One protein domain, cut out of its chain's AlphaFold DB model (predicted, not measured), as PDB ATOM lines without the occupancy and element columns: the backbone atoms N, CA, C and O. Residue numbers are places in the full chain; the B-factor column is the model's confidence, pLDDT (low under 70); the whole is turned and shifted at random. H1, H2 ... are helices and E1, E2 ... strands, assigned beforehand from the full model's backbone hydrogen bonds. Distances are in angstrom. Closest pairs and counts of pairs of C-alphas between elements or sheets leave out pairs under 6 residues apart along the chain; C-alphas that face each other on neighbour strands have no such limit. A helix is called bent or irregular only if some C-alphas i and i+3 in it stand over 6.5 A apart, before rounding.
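AT A GLANCE: This is residues 41 to 142 of the 155 residues of an uncharacterized protein of Nitrospirae bacterium RIFCSPLOWO2_02_FULL_62_14 (UniProt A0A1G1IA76). A single five-stranded sheet is strongly curled, like part of a barrel, and folds back on itself at the long, bent strand E3, with E2 and E1 in one leaf facing E4 and E5 in the other. The long helix H2 lies across E1 and E3 on one face, the short helix H1 is on the opposite face near one end of E4 and E5, and the loop of residues 77 to 88 lies at the end of the domain away from H1. The printed part has 102 residues, with two named helices and five named strands in the order H1 E1 E2 E3 E4 E5 H2; the sheet runs E2 E1 E3 E4 E5, all antiparallel, and the class is mixed, helices and strands. It is compact, with a radius of gyration of the C-alphas of 13.2 A and spans of 35 by 32 by 26 A.

HOW THE PARTS SIT: The sheet holds E2, residues 74 to 76, E1, residues 58 to 69, E3, residues 89 to 103, E4, residues 108 to 113, and E5, residues 116 to 122, and is twisted. It is a folded sheet, one sheet bent back into two leaves that face each other, with 30 pairs of C-alphas within 11 A and E3 as the hinge. E1 bends by 91 degrees at residue 63 and E3 by 125 degrees at residue 92. Between E1 and E3, N 66 and O 94 are 2.8 A apart, within hydrogen-bond range. E2 and E1 form a hairpin, with N 75 and O 67 at 2.8 A. E3, E4 and E5 form a meander, each strand the antiparallel neighbour of the one before, with N 112 and O 99 at 2.8 A and N 111 and O 119 at 2.8 A. The closest C-alphas of the edge strands E2 and E5 are those of Ser 74 and Tyr 119, 5.1 A apart. H2, residues 125 to 141, is on the sheet at a height of 9.3 A, over E1 and E3, and runs across the strands, at 79 degrees to E3 on the local plane; its closest C-alpha pair with E3 is Val 128 and Gly 102, 6.0 A. H1, residues 46 to 53, is on the opposite face at a height of 9.0 A, over none of the strands, but only just, with 2 of its C-alphas falling on E4; its closest C-alpha pair with E5 is Val 46 and Arg 116, 6.8 A. H1 and H2 are apart. In H1 every O i to N i+4 pair is within hydrogen-bond range, in H2 11 of 13.

IN THESE COORDINATES: E3 is 25.7 A long from first to last C-alpha, E1 24.7 A, E5 17.8 A and E4 16.9 A. H2 measures 25.6 A. C-alpha 46, where H1 begins, is at (187.355, 172.445, 137.498), and C-alpha 141, where H2 ends, at (194.864, 197.811, 141.433).

THE WHOLE: The C-alphas of Asp 51 and Gly 83 are the two farthest apart, at 39.3 A. The printed part has no cut, and the link from E2 to E3, 12 residues, is long. The mean pLDDT of the printed part is 89.8; residues 84 to 86, 90 to 91 and 140 to 142 are under 70.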
ATOM      1  N   PHE A  41     195.178 166.093 145.282       82.19
ATOM      2  CA  PHE A  41     195.763 167.194 144.491       82.19
ATOM      3  C   PHE A  41     196.246 166.820 143.080       82.19
ATOM      4  O   PHE A  41     196.721 167.667 142.340       82.19
ATOM      5  N   ASP A  42     196.050 165.574 142.653       70.94
ATOM      6  CA  ASP A  42     196.398 165.125 141.307       70.94
ATOM      7  C   ASP A  42     195.230 164.345 140.702       70.94
ATOM      8  O   ASP A  42     195.074 163.141 140.907       70.94
ATOM      9  N   GLY A  43     194.382 165.038 139.939       81.25
ATOM     10  CA  GLY A  43     193.396 164.384 139.070       81.25
ATOM     11  C   GLY A  43     191.975 164.930 139.104       81.25
ATOM     12  O   GLY A  43     191.167 164.455 138.313       81.25
ATOM     13  N   LEU A  44     191.666 165.907 139.962       94.69
ATOM     14  CA  LEU A  44     190.347 166.543 140.004       94.69
ATOM     15  C   LEU A  44     190.344 167.859 139.228       94.69
ATOM     16  O   LEU A  44     191.180 168.731 139.483       94.69
ATOM     17  N   THR A  45     189.403 167.990 138.293       96.12
ATOM     18  CA  THR A  45     189.308 169.154 137.405       96.12
ATOM     19  C   THR A  45     188.277 170.180 137.840       96.12
ATOM     20  O   THR A  45     187.381 169.883 138.636       96.12
ATOM     21  N   VAL A  46     188.353 171.390 137.273       96.94
ATOM     22  CA  VAL A  46     187.355 172.445 137.498       96.94
ATOM     23  C   VAL A  46     185.959 171.930 137.160       96.94
ATOM     24  O   VAL A  46     185.027 172.108 137.947       96.94
ATOM     25  N   GLN A  47     185.817 171.244 136.021       97.31
ATOM     26  CA  GLN A  47     184.531 170.706 135.578       97.31
ATOM     27  C   GLN A  47     183.947 169.706 136.583       97.31
ATOM     28  O   GLN A  47     182.750 169.746 136.855       97.31
ATOM     29  N   ALA A  48     184.777 168.846 137.182       97.44
ATOM     30  CA  ALA A  48     184.313 167.875 138.169       97.44
ATOM     31  C   ALA A  48     183.707 168.556 139.408       97.44
ATOM     32  O   ALA A  48     182.677 168.104 139.916       97.44
ATOM     33  N   PHE A  49     184.298 169.665 139.865       97.81
ATOM     34  CA  PHE A  49     183.753 170.458 140.969       97.81
ATOM     35  C   PHE A  49     182.467 171.179 140.579       97.81
ATOM     36  O   PHE A  49     181.491 171.098 141.324       97.81
ATOM     37  N   LEU A  50     182.428 171.821 139.410       98.06
ATOM     38  CA  LEU A  50     181.231 172.520 138.937       98.06
ATOM     39  C   LEU A  50     180.036 171.569 138.777       98.06
ATOM     40  O   LEU A  50     178.933 171.899 139.206       98.06
ATOM     41  N   ASP A  51     180.260 170.370 138.238       98.25
ATOM     42  CA  ASP A  51     179.207 169.364 138.056       98.25
ATOM     43  C   ASP A  51     178.743 168.729 139.373       98.25
ATOM     44  O   ASP A  51     177.641 168.183 139.438       98.25
ATOM     45  N   THR A  52     179.585 168.740 140.412       97.94
ATOM     46  CA  THR A  52     179.294 168.056 141.683       97.94
ATOM     47  C   THR A  52     178.758 168.996 142.752       97.94
ATOM     48  O   THR A  52     177.820 168.649 143.469       97.94
ATOM     49  N   TRP A  53     179.369 170.167 142.902       97.62
ATOM     50  CA  TRP A  53     179.036 171.148 143.933       97.62
ATOM     51  C   TRP A  53     178.254 172.342 143.391       97.62
ATOM     52  O   TRP A  53     177.677 173.083 144.184       97.62
ATOM     53  N   GLY A  54     178.181 172.501 142.068       97.81
ATOM     54  CA  GLY A  54     177.553 173.646 141.425       97.81
ATOM     55  C   GLY A  54     178.512 174.822 141.256       97.81
ATOM     56  O   GLY A  54     179.726 174.708 141.418       97.81
ATOM     57  N   LYS A  55     177.958 175.981 140.893       97.62
ATOM     58  CA  LYS A  55     178.736 177.208 140.689       97.62
ATOM     59  C   LYS A  55     179.253 177.743 142.039       97.62
ATOM     60  O   LYS A  55     178.445 177.868 142.959       97.62
ATOM     61  N   PRO A  56     180.536 178.134 142.155       97.75
ATOM     62  CA  PRO A  56     181.045 178.763 143.369       97.75
ATOM     63  C   PRO A  56     180.417 180.140 143.592       97.75
ATOM     64  O   PRO A  56     180.064 180.843 142.639       97.75
ATOM     65  N   ALA A  57     180.341 180.562 144.857       97.81
ATOM     66  CA  ALA A  57     179.913 181.919 145.195       97.81
ATOM     67  C   ALA A  57     180.933 182.960 144.708       97.81
ATOM     68  O   ALA A  57     180.556 184.056 144.291       97.81
ATOM     69  N   TYR A  58     182.218 182.593 144.725       97.62
ATOM     70  CA  TYR A  58     183.321 183.447 144.302       97.62
ATOM     71  C   TYR A  58     184.219 182.737 143.295       97.62
ATOM     72  O   TYR A  58     184.624 181.594 143.503       97.62
ATOM     73  N   THR A  59     184.571 183.441 142.222       96.69
ATOM     74  CA  THR A  59     185.602 183.025 141.271       96.69
ATOM     75  C   THR A  59     186.599 184.159 141.112       96.69
ATOM     76  O   THR A  59     186.193 185.300 140.900       96.69
ATOM     77  N   HIS A  60     187.889 183.845 141.163       95.44
ATOM     78  CA  HIS A  60     188.950 184.809 140.900       95.44
ATOM     79  C   HIS A  60     189.997 184.202 139.968       95.44
ATOM     80  O   HIS A  60     190.385 183.049 140.139       95.44
ATOM     81  N   ARG A  61     190.432 184.961 138.959       94.50
ATOM     82  CA  ARG A  61     191.479 184.547 138.020       94.50
ATOM     83  C   ARG A  61     192.654 185.499 138.115       94.50
ATOM     84  O   ARG A  61     192.485 186.715 137.990       94.50
ATOM     85  N   THR A  62     193.832 184.939 138.331       92.62
ATOM     86  CA  THR A  62     195.050 185.720 138.519       92.62
ATOM     87  C   THR A  62     196.284 184.875 138.253       92.62
ATOM     88  O   THR A  62     196.254 183.651 138.415       92.62
ATOM     89  N   ARG A  63     197.380 185.533 137.881       91.94
ATOM     90  CA  ARG A  63     198.690 184.897 137.869       91.94
ATOM     91  C   ARG A  63     199.176 184.794 139.307       91.94
ATOM     92  O   ARG A  63     199.367 185.814 139.963       91.94
ATOM     93  N   MET A  64     199.342 183.576 139.807       93.06
ATOM     94  CA  MET A  64     199.638 183.328 141.214       93.06
ATOM     95  C   MET A  64     200.941 182.562 141.374       93.06
ATOM     96  O   MET A  64     201.208 181.589 140.670       93.06
ATOM     97  N   GLN A  65     201.724 182.989 142.361       91.94
ATOM     98  CA  GLN A  65     202.862 182.226 142.840       91.94
ATOM     99  C   GLN A  65     202.394 181.190 143.866       91.94
ATOM    100  O   GLN A  65     201.712 181.538 144.833       91.94
ATOM    101  N   PHE A  66     202.811 179.942 143.680       92.00
ATOM    102  CA  PHE A  66     202.536 178.831 144.580       92.00
ATOM    103  C   PHE A  66     203.825 178.248 145.157       92.00
ATOM    104  O   PHE A  66     204.823 178.099 144.447       92.00
ATOM    105  N   PHE A  67     203.774 177.882 146.435       91.12
ATOM    106  CA  PHE A  67     204.819 177.164 147.156       91.12
ATOM    107  C   PHE A  67     204.362 175.718 147.355       91.12
ATOM    108  O   PHE A  67     203.338 175.483 147.997       91.12
ATOM    109  N   MET A  68     205.085 174.758 146.780       89.19
ATOM    110  CA  MET A  68     204.703 173.344 146.855       89.19
ATOM    111  C   MET A  68     204.994 172.770 148.240       89.19
ATOM    112  O   MET A  68     206.134 172.851 148.700       89.19
ATOM    113  N   LEU A  69     203.994 172.155 148.865       88.69
ATOM    114  CA  LEU A  69     204.117 171.471 150.149       88.69
ATOM    115  C   LEU A  69     204.353 169.968 149.958       88.69
ATOM    116  O   LEU A  69     204.019 169.395 148.919       88.69
ATOM    117  N   ASP A  70     204.907 169.321 150.983       86.06
ATOM    118  CA  ASP A  70     205.219 167.884 150.961       86.06
ATOM    119  C   ASP A  70     203.971 166.975 150.873       86.06
ATOM    120  O   ASP A  70     204.080 165.811 150.491       86.06
ATOM    121  N   ASP A  71     202.781 167.491 151.201       85.88
ATOM    122  CA  ASP A  71     201.501 166.769 151.130       85.88
ATOM    123  C   ASP A  71     200.816 166.848 149.748       85.88
ATOM    124  O   ASP A  71     199.714 166.323 149.560       85.88
ATOM    125  N   GLY A  72     201.468 167.493 148.774       87.38
ATOM    126  CA  GLY A  72     200.958 167.711 147.420       87.38
ATOM    127  C   GLY A  72     200.091 168.963 147.267       87.38
ATOM    128  O   GLY A  72     199.788 169.350 146.139       87.38
ATOM    129  N   ASN A  73     199.720 169.633 148.361       91.00
ATOM    130  CA  ASN A  73     199.039 170.920 148.303       91.00
ATOM    131  C   ASN A  73     200.023 172.015 147.855       91.00
ATOM    132  O   ASN A  73     201.225 171.969 148.124       91.00
ATOM    133  N   SER A  74     199.520 173.036 147.174       92.06
ATOM    134  CA  SER A  74     200.309 174.168 146.694       92.06
ATOM    135  C   SER A  74     199.806 175.446 147.346       92.06
ATOM    136  O   SER A  74     198.745 175.958 146.999       92.06
ATOM    137  N   MET A  75     200.567 175.982 148.299       92.12
ATOM    138  CA  MET A  75     200.171 177.160 149.066       92.12
ATOM    139  C   MET A  75     200.292 178.427 148.203       92.12
ATOM    140  O   MET A  75     201.401 178.751 147.765       92.12
ATOM    141  N   PRO A  76     199.208 179.180 147.947       93.19
ATOM    142  CA  PRO A  76     199.282 180.414 147.178       93.19
ATOM    143  C   PRO A  76     199.945 181.529 147.992       93.19
ATOM    144  O   PRO A  76     199.800 181.616 149.213       93.19
ATOM    145  N   ARG A  77     200.636 182.448 147.313       88.88
ATOM    146  CA  ARG A  77     201.408 183.520 147.958       88.88
ATOM    147  C   ARG A  77     200.605 184.373 148.933       88.88
ATOM    148  O   ARG A  77     201.171 184.770 149.951       88.88
ATOM    149  N   PHE A  78     199.330 184.645 148.662       88.38
ATOM    150  CA  PHE A  78     198.490 185.461 149.549       88.38
ATOM    151  C   PHE A  78     198.190 184.791 150.899       88.38
ATOM    152  O   PHE A  78     197.784 185.475 151.834       88.38
ATOM    153  N   ARG A  79     198.394 183.472 151.019       90.06
ATOM    154  CA  ARG A  79     198.280 182.741 152.288       90.06
ATOM    155  C   ARG A  79     199.566 182.702 153.098       90.06
ATOM    156  O   ARG A  79     199.520 182.362 154.272       90.06
ATOM    157  N   VAL A  80     200.700 183.050 152.497       85.31
ATOM    158  CA  VAL A  80     201.996 183.014 153.180       85.31
ATOM    159  C   VAL A  80     202.202 184.326 153.944       85.31
ATOM    160  O   VAL A  80     202.261 185.390 153.306       85.31
ATOM    161  N   PRO A  81     202.335 184.287 155.286       80.50
ATOM    162  CA  PRO A  81     202.667 185.465 156.076       80.50
ATOM    163  C   PRO A  81     203.948 186.137 155.568       80.50
ATOM    164  O   PRO A  81     204.874 185.488 155.082       80.50
ATOM    165  N   MET A  82     204.017 187.463 155.650       76.56
ATOM    166  CA  MET A  82     205.247 188.168 155.290       76.56
ATOM    167  C   MET A  82     206.351 187.874 156.308       76.56
ATOM    168  O   MET A  82     206.142 188.030 157.505       76.56
ATOM    169  N   GLY A  83     207.540 187.524 155.813       73.06
ATOM    170  CA  GLY A  83     208.742 187.352 156.633       73.06
ATOM    171  C   GLY A  83     209.039 185.916 157.064       73.06
ATOM    172  O   GLY A  83     210.124 185.678 157.587       73.06
ATOM    173  N   GLU A  84     208.150 184.960 156.790       69.38
ATOM    174  CA  GLU A  84     208.340 183.556 157.165       69.38
ATOM    175  C   GLU A  84     208.236 182.632 155.940       69.38
ATOM    176  O   GLU A  84     207.329 182.797 155.118       69.38
ATOM    177  N   PRO A  85     209.157 181.664 155.770       66.00
ATOM    178  CA  PRO A  85     208.978 180.610 154.780       66.00
ATOM    179  C   PRO A  85     207.797 179.712 155.193       66.00
ATOM    180  O   PRO A  85     207.661 179.415 156.382       66.00
ATOM    181  N   PRO A  86     206.960 179.238 154.250       69.31
ATOM    182  CA  PRO A  86     205.871 178.327 154.591       69.31
ATOM    183  C   PRO A  86     206.425 177.061 155.258       69.31
ATOM    184  O   PRO A  86     207.430 176.508 154.821       69.31
ATOM    185  N   GLN A  87     205.787 176.571 156.316       70.62
ATOM    186  CA  GLN A  87     206.227 175.332 156.955       70.62
ATOM    187  C   GLN A  87     206.015 174.138 156.004       70.62
ATOM    188  O   GLN A  87     204.930 173.979 155.453       70.62
ATOM    189  N   GLY A  88     207.035 173.293 155.819       72.81
ATOM    190  CA  GLY A  88     206.923 172.078 154.995       72.81
ATOM    191  C   GLY A  88     206.905 172.312 153.480       72.81
ATOM    192  O   GLY A  88     206.449 171.443 152.740       72.81
ATOM    193  N   TRP A  89     207.363 173.479 153.005       72.50
ATOM    194  CA  TRP A  89     207.515 173.717 151.569       72.50
ATOM    195  C   TRP A  89     208.797 173.092 151.008       72.50
ATOM    196  O   TRP A  89     209.898 173.260 151.541       72.50
ATOM    197  N   SER A  90     208.653 172.423 149.870       67.38
ATOM    198  CA  SER A  90     209.760 172.087 148.984       67.38
ATOM    199  C   SER A  90     210.235 173.371 148.296       67.38
ATOM    200  O   SER A  90     209.428 174.240 147.976       67.38
ATOM    201  N   THR A  91     211.533 173.527 148.025       68.50
ATOM    202  CA  THR A  91     212.133 174.749 147.431       68.50
ATOM    203  C   THR A  91     211.613 175.117 146.028       68.50
ATOM    204  O   THR A  91     212.146 176.018 145.375       68.50
ATOM    205  N   ARG A  92     210.581 174.425 145.532       80.06
ATOM    206  CA  ARG A  92     209.949 174.654 144.243       80.06
ATOM    207  C   ARG A  92     208.842 175.697 144.354       80.06
ATOM    208  O   ARG A  92     207.922 175.609 145.165       80.06
ATOM    209  N   ILE A  93     208.930 176.657 143.446       83.19
ATOM    210  CA  ILE A  93     207.972 177.734 143.259       83.19
ATOM    211  C   ILE A  93     207.403 177.604 141.851       83.19
ATOM    212  O   ILE A  93     208.161 177.433 140.895       83.19
ATOM    213  N   ILE A  94     206.086 177.719 141.727       86.38
ATOM    214  CA  ILE A  94     205.373 177.791 140.445       86.38
ATOM    215  C   ILE A  94     204.747 179.178 140.315       86.38
ATOM    216  O   ILE A  94     204.346 179.750 141.327       86.38
ATOM    217  N   SER A  95     204.675 179.735 139.106       91.44
ATOM    218  CA  SER A  95     204.074 181.053 138.858       91.44
ATOM    219  C   SER A  95     203.242 181.021 137.580       91.44
ATOM    220  O   SER A  95     203.723 181.345 136.494       91.44
ATOM    221  N   GLU A  96     201.990 180.598 137.728       92.56
ATOM    222  CA  GLU A  96     201.101 180.250 136.618       92.56
ATOM    223  C   GLU A  96     199.773 181.000 136.701       92.56
ATOM    224  O   GLU A  96     199.389 181.530 137.751       92.56
ATOM    225  N   ASP A  97     199.060 181.037 135.577       93.81
ATOM    226  CA  ASP A  97     197.681 181.506 135.551       93.81
ATOM    227  C   ASP A  97     196.795 180.518 136.309       93.81
ATOM    228  O   ASP A  97     196.782 179.313 136.056       93.81
ATOM    229  N   SER A  98     196.042 181.049 137.265       94.38
ATOM    230  CA  SER A  98     195.269 180.248 138.201       94.38
ATOM    231  C   SER A  98     193.826 180.712 138.289       94.38
ATOM    232  O   SER A  98     193.502 181.889 138.095       94.38
ATOM    233  N   THR A  99     192.944 179.765 138.589       96.44
ATOM    234  CA  THR A  99     191.548 180.033 138.933       96.44
ATOM    235  C   THR A  99     191.309 179.609 140.371       96.44
ATOM    236  O   THR A  99     191.598 178.476 140.733       96.44
ATOM    237  N   PHE A 100     190.747 180.500 141.180       97.50
ATOM    238  CA  PHE A 100     190.318 180.218 142.541       97.50
ATOM    239  C   PHE A 100     188.802 180.164 142.635       97.50
ATOM    240  O   PHE A 100     188.121 181.021 142.062       97.50
ATOM    241  N   PHE A 101     188.288 179.198 143.393       98.25
ATOM    242  CA  PHE A 101     186.882 179.078 143.768       98.25
ATOM    243  C   PHE A 101     186.713 179.217 145.279       98.25
ATOM    244  O   PHE A 101     187.464 178.618 146.044       98.25
ATOM    245  N   GLY A 102     185.694 179.968 145.695       98.06
ATOM    246  CA  GLY A 102     185.239 180.030 147.081       98.06
ATOM    247  C   GLY A 102     183.814 179.500 147.223       98.06
ATOM    248  O   GLY A 102     182.901 180.014 146.569       98.06
ATOM    249  N   TYR A 103     183.635 178.511 148.102       98.06
ATOM    250  CA  TYR A 103     182.347 177.935 148.503       98.06
ATOM    251  C   TYR A 103     182.119 178.191 150.003       98.06
ATOM    252  O   TYR A 103     182.539 177.381 150.830       98.06
ATOM    253  N   PRO A 104     181.506 179.329 150.387       97.69
ATOM    254  CA  PRO A 104     181.325 179.702 151.792       97.69
ATOM    255  C   PRO A 104     180.452 178.706 152.560       97.69
ATOM    256  O   PRO A 104     180.792 178.330 153.676       97.69
ATOM    257  N   ASP A 105     179.395 178.209 151.914       97.12
ATOM    258  CA  ASP A 105     178.472 177.187 152.422       97.12
ATOM    259  C   ASP A 105     179.161 175.853 152.749       97.12
ATOM    260  O   ASP A 105     178.667 175.071 153.560       97.12
ATOM    261  N   ARG A 106     180.316 175.600 152.126       96.44
ATOM    262  CA  ARG A 106     181.160 174.421 152.355       96.44
ATOM    263  C   ARG A 106     182.412 174.731 153.167       96.44
ATOM    264  O   ARG A 106     183.104 173.798 153.554       96.44
ATOM    265  N   GLY A 107     182.721 176.006 153.404       97.19
ATOM    266  CA  GLY A 107     183.982 176.439 153.998       97.19
ATOM    267  C   GLY A 107     185.211 176.066 153.162       97.19
ATOM    268  O   GLY A 107     186.248 175.742 153.728       97.19
ATOM    269  N   GLU A 108     185.102 176.043 151.834       97.50
ATOM    270  CA  GLU A 108     186.168 175.551 150.947       97.50
ATOM    271  C   GLU A 108     186.737 176.673 150.076       97.50
ATOM    272  O   GLU A 108     185.996 177.414 149.415       97.50
ATOM    273  N   LEU A 109     188.066 176.743 150.026       97.44
ATOM    274  CA  LEU A 109     188.822 177.491 149.028       97.44
ATOM    275  C   LEU A 109     189.593 176.509 148.156       97.44
ATOM    276  O   LEU A 109     190.375 175.711 148.663       97.44
ATOM    277  N   LEU A 110     189.390 176.592 146.845       97.62
ATOM    278  CA  LEU A 110     190.059 175.747 145.861       97.62
ATOM    279  C   LEU A 110     190.883 176.612 144.911       97.62
ATOM    280  O   LEU A 110     190.443 177.699 144.536       97.62
ATOM    281  N   GLY A 111     192.043 176.122 144.486       96.75
ATOM    282  CA  GLY A 111     192.885 176.754 143.474       96.75
ATOM    283  C   GLY A 111     193.302 175.756 142.403       96.75
ATOM    284  O   GLY A 111     193.693 174.625 142.701       96.75
ATOM    285  N   PHE A 112     193.206 176.196 141.152       96.38
ATOM    286  CA  PHE A 112     193.433 175.384 139.967       96.38
ATOM    287  C   PHE A 112     194.482 176.024 139.061       96.38
ATOM    288  O   PHE A 112     194.428 177.232 138.827       96.38
ATOM    289  N   VAL A 113     195.371 175.202 138.507       94.50
ATOM    290  CA  VAL A 113     196.308 175.548 137.422       94.50
ATOM    291  C   VAL A 113     196.132 174.510 136.319       94.50
ATOM    292  O   VAL A 113     196.006 173.327 136.621       94.50
ATOM    293  N   ASP A 114     196.054 174.947 135.061       93.00
ATOM    294  CA  ASP A 114     195.800 174.076 133.899       93.00
ATOM    295  C   ASP A 114     194.643 173.083 134.112       93.00
ATOM    296  O   ASP A 114     194.747 171.891 133.824       93.00
ATOM    297  N   ASP A 115     193.529 173.583 134.658       93.44
ATOM    298  CA  ASP A 115     192.328 172.798 134.979       93.44
ATOM    299  C   ASP A 115     192.544 171.688 136.031       93.44
ATOM    300  O   ASP A 115     191.714 170.799 136.179       93.44
ATOM    301  N   ARG A 116     193.632 171.718 136.807       94.12
ATOM    302  CA  ARG A 116     193.914 170.735 137.865       94.12
ATOM    303  C   ARG A 116     193.911 171.387 139.232       94.12
ATOM    304  O   ARG A 116     194.510 172.443 139.415       94.12
ATOM    305  N   LEU A 117     193.235 170.754 140.189       96.00
ATOM    306  CA  LEU A 117     193.244 171.179 141.583       96.00
ATOM    307  C   LEU A 117     194.659 171.059 142.148       96.00
ATOM    308  O   LEU A 117     195.141 169.950 142.313       96.00
ATOM    309  N   ILE A 118     195.276 172.180 142.503       94.44
ATOM    310  CA  ILE A 118     196.590 172.203 143.163       94.44
ATOM    311  C   ILE A 118     196.515 172.767 144.580       94.44
ATOM    312  O   ILE A 118     197.445 172.595 145.357       94.44
ATOM    313  N   TYR A 119     195.420 173.454 144.913       95.25
ATOM    314  CA  TYR A 119     195.219 174.079 146.210       95.25
ATOM    315  C   TYR A 119     193.838 173.768 146.772       95.25
ATOM    316  O   TYR A 119     192.836 173.919 146.074       95.25
ATOM    317  N   ARG A 120     193.787 173.383 148.046       95.88
ATOM    318  CA  ARG A 120     192.556 173.243 148.827       95.88
ATOM    319  C   ARG A 120     192.830 173.681 150.247       95.88
ATOM    320  O   ARG A 120     193.840 173.303 150.839       95.88
ATOM    321  N   GLU A 121     191.882 174.408 150.805       95.62
ATOM    322  CA  GLU A 121     191.900 174.777 152.204       95.62
ATOM    323  C   GLU A 121     190.479 174.799 152.761       95.62
ATOM    324  O   GLU A 121     189.590 175.464 152.221       95.62
ATOM    325  N   GLN A 122     190.296 174.092 153.873       96.25
ATOM    326  CA  GLN A 122     189.072 174.132 154.654       96.25
ATOM    327  C   GLN A 122     189.171 175.280 155.665       96.25
ATOM    328  O   GLN A 122     190.003 175.246 156.571       96.25
ATOM    329  N   VAL A 123     188.308 176.283 155.531       96.50
ATOM    330  CA  VAL A 123     188.271 177.475 156.386       96.50
ATOM    331  C   VAL A 123     186.838 177.824 156.796       96.50
ATOM    332  O   VAL A 123     185.886 177.406 156.138       96.50
ATOM    333  N   PRO A 124     186.635 178.605 157.873       97.88
ATOM    334  CA  PRO A 124     185.306 179.101 158.220       97.88
ATOM    335  C   PRO A 124     184.677 179.921 157.083       97.88
ATOM    336  O   PRO A 124     185.376 180.637 156.368       97.88
ATOM    337  N   GLU A 125     183.348 179.904 156.971       97.69
ATOM    338  CA  GLU A 125     182.580 180.684 155.981       97.69
ATOM    339  C   GLU A 125     183.014 182.162 155.929       97.69
ATOM    340  O   GLU A 125     183.267 182.724 154.859       97.69
ATOM    341  N   ALA A 126     183.173 182.784 157.103       97.12
ATOM    342  CA  ALA A 126     183.603 184.173 157.233       97.12
ATOM    343  C   ALA A 126     184.975 184.440 156.589       97.12
ATOM    344  O   ALA A 126     185.197 185.517 156.032       97.12
ATOM    345  N   GLU A 127     185.875 183.457 156.623       97.06
ATOM    346  CA  GLU A 127     187.201 183.551 156.018       97.06
ATOM    347  C   GLU A 127     187.122 183.442 154.490       97.06
ATOM    348  O   GLU A 127     187.766 184.228 153.795       97.06
ATOM    349  N   VAL A 128     186.256 182.575 153.947       97.44
ATOM    350  CA  VAL A 128     185.989 182.523 152.495       97.44
ATOM    351  C   VAL A 128     185.518 183.893 151.987       97.44
ATOM    352  O   VAL A 128     186.018 184.400 150.980       97.44
ATOM    353  N   HIS A 129     184.599 184.541 152.711       97.25
ATOM    354  CA  HIS A 129     184.143 185.896 152.386       97.25
ATOM    355  C   HIS A 129     185.251 186.950 152.501       97.25
ATOM    356  O   HIS A 129     185.304 187.879 151.693       97.25
ATOM    357  N   SER A 130     186.117 186.838 153.510       95.62
ATOM    358  CA  SER A 130     187.250 187.746 153.714       95.62
ATOM    359  C   SER A 130     188.225 187.695 152.534       95.62
ATOM    360  O   SER A 130     188.545 188.732 151.942       95.62
ATOM    361  N   VAL A 131     188.606 186.486 152.116       94.56
ATOM    362  CA  VAL A 131     189.472 186.250 150.954       94.56
ATOM    363  C   VAL A 131     188.824 186.777 149.670       94.56
ATOM    364  O   VAL A 131     189.464 187.503 148.911       94.56
ATOM    365  N   ALA A 132     187.530 186.535 149.458       92.25
ATOM    366  CA  ALA A 132     186.825 187.060 148.290       92.25
ATOM    367  C   ALA A 132     186.817 188.600 148.221       92.25
ATOM    368  O   ALA A 132     186.966 189.184 147.147       92.25
ATOM    369  N   LYS A 133     186.696 189.286 149.367       93.19
ATOM    370  CA  LYS A 133     186.814 190.754 149.436       93.19
ATOM    371  C   LYS A 133     188.227 191.242 149.117       93.19
ATOM    372  O   LYS A 133     188.388 192.349 148.608       93.19
ATOM    373  N   MET A 134     189.257 190.464 149.443       90.25
ATOM    374  CA  MET A 134     190.633 190.770 149.052       90.25
ATOM    375  C   MET A 134     190.799 190.677 147.532       90.25
ATOM    376  O   MET A 134     191.239 191.655 146.935       90.25
ATOM    377  N   TRP A 135     190.332 189.595 146.903       90.44
ATOM    378  CA  TRP A 135     190.361 189.431 145.444       90.44
ATOM    379  C   TRP A 135     189.652 190.568 144.698       90.44
ATOM    380  O   TRP A 135     190.197 191.131 143.754       90.44
ATOM    381  N   ALA A 136     188.468 190.974 145.169       84.56
ATOM    382  CA  ALA A 136     187.735 192.096 144.580       84.56
ATOM    383  C   ALA A 136     188.499 193.429 144.669       84.56
ATOM    384  O   ALA A 136     188.303 194.307 143.832       84.56
ATOM    385  N   ARG A 137     189.364 193.599 145.680       83.62
ATOM    386  CA  ARG A 137     190.233 194.777 145.795       83.62
ATOM    387  C   ARG A 137     191.440 194.686 144.872       83.62
ATOM    388  O   ARG A 137     191.802 195.708 144.309       83.62
ATOM    389  N   GLU A 138     192.041 193.510 144.692       79.69
ATOM    390  CA  GLU A 138     193.159 193.319 143.750       79.69
ATOM    391  C   GLU A 138     192.782 193.756 142.332       79.69
ATOM    392  O   GLU A 138     193.552 194.456 141.675       79.69
ATOM    393  N   ASP A 139     191.562 193.442 141.893       70.06
ATOM    394  CA  ASP A 139     191.063 193.849 140.577       70.06
ATOM    395  C   ASP A 139     190.998 195.381 140.393       70.06
ATOM    396  O   ASP A 139     191.040 195.857 139.259       70.06
ATOM    397  N   LEU A 140     190.965 196.168 141.477       69.38
ATOM    398  CA  LEU A 140     191.017 197.636 141.420       69.38
ATOM    399  C   LEU A 140     192.433 198.180 141.189       69.38
ATOM    400  O   LEU A 140     192.583 199.312 140.731       69.38
ATOM    401  N   PHE A 141     193.461 197.403 141.533       64.00
ATOM    402  CA  PHE A 141     194.864 197.811 141.433       64.00
ATOM    403  C   PHE A 141     195.577 197.223 140.213       64.00
ATOM    404  O   PHE A 141     196.690 197.656 139.908       64.00
ATOM    405  N   LYS A 142     194.938 196.295 139.485       63.53
ATOM    406  CA  LYS A 142     195.451 195.791 138.206       63.53
ATOM    407  C   LYS A 142     195.628 196.949 137.228       63.53
ATOM    408  O   LYS A 142     194.685 197.655 136.868       63.53
TER     409      LYS A 142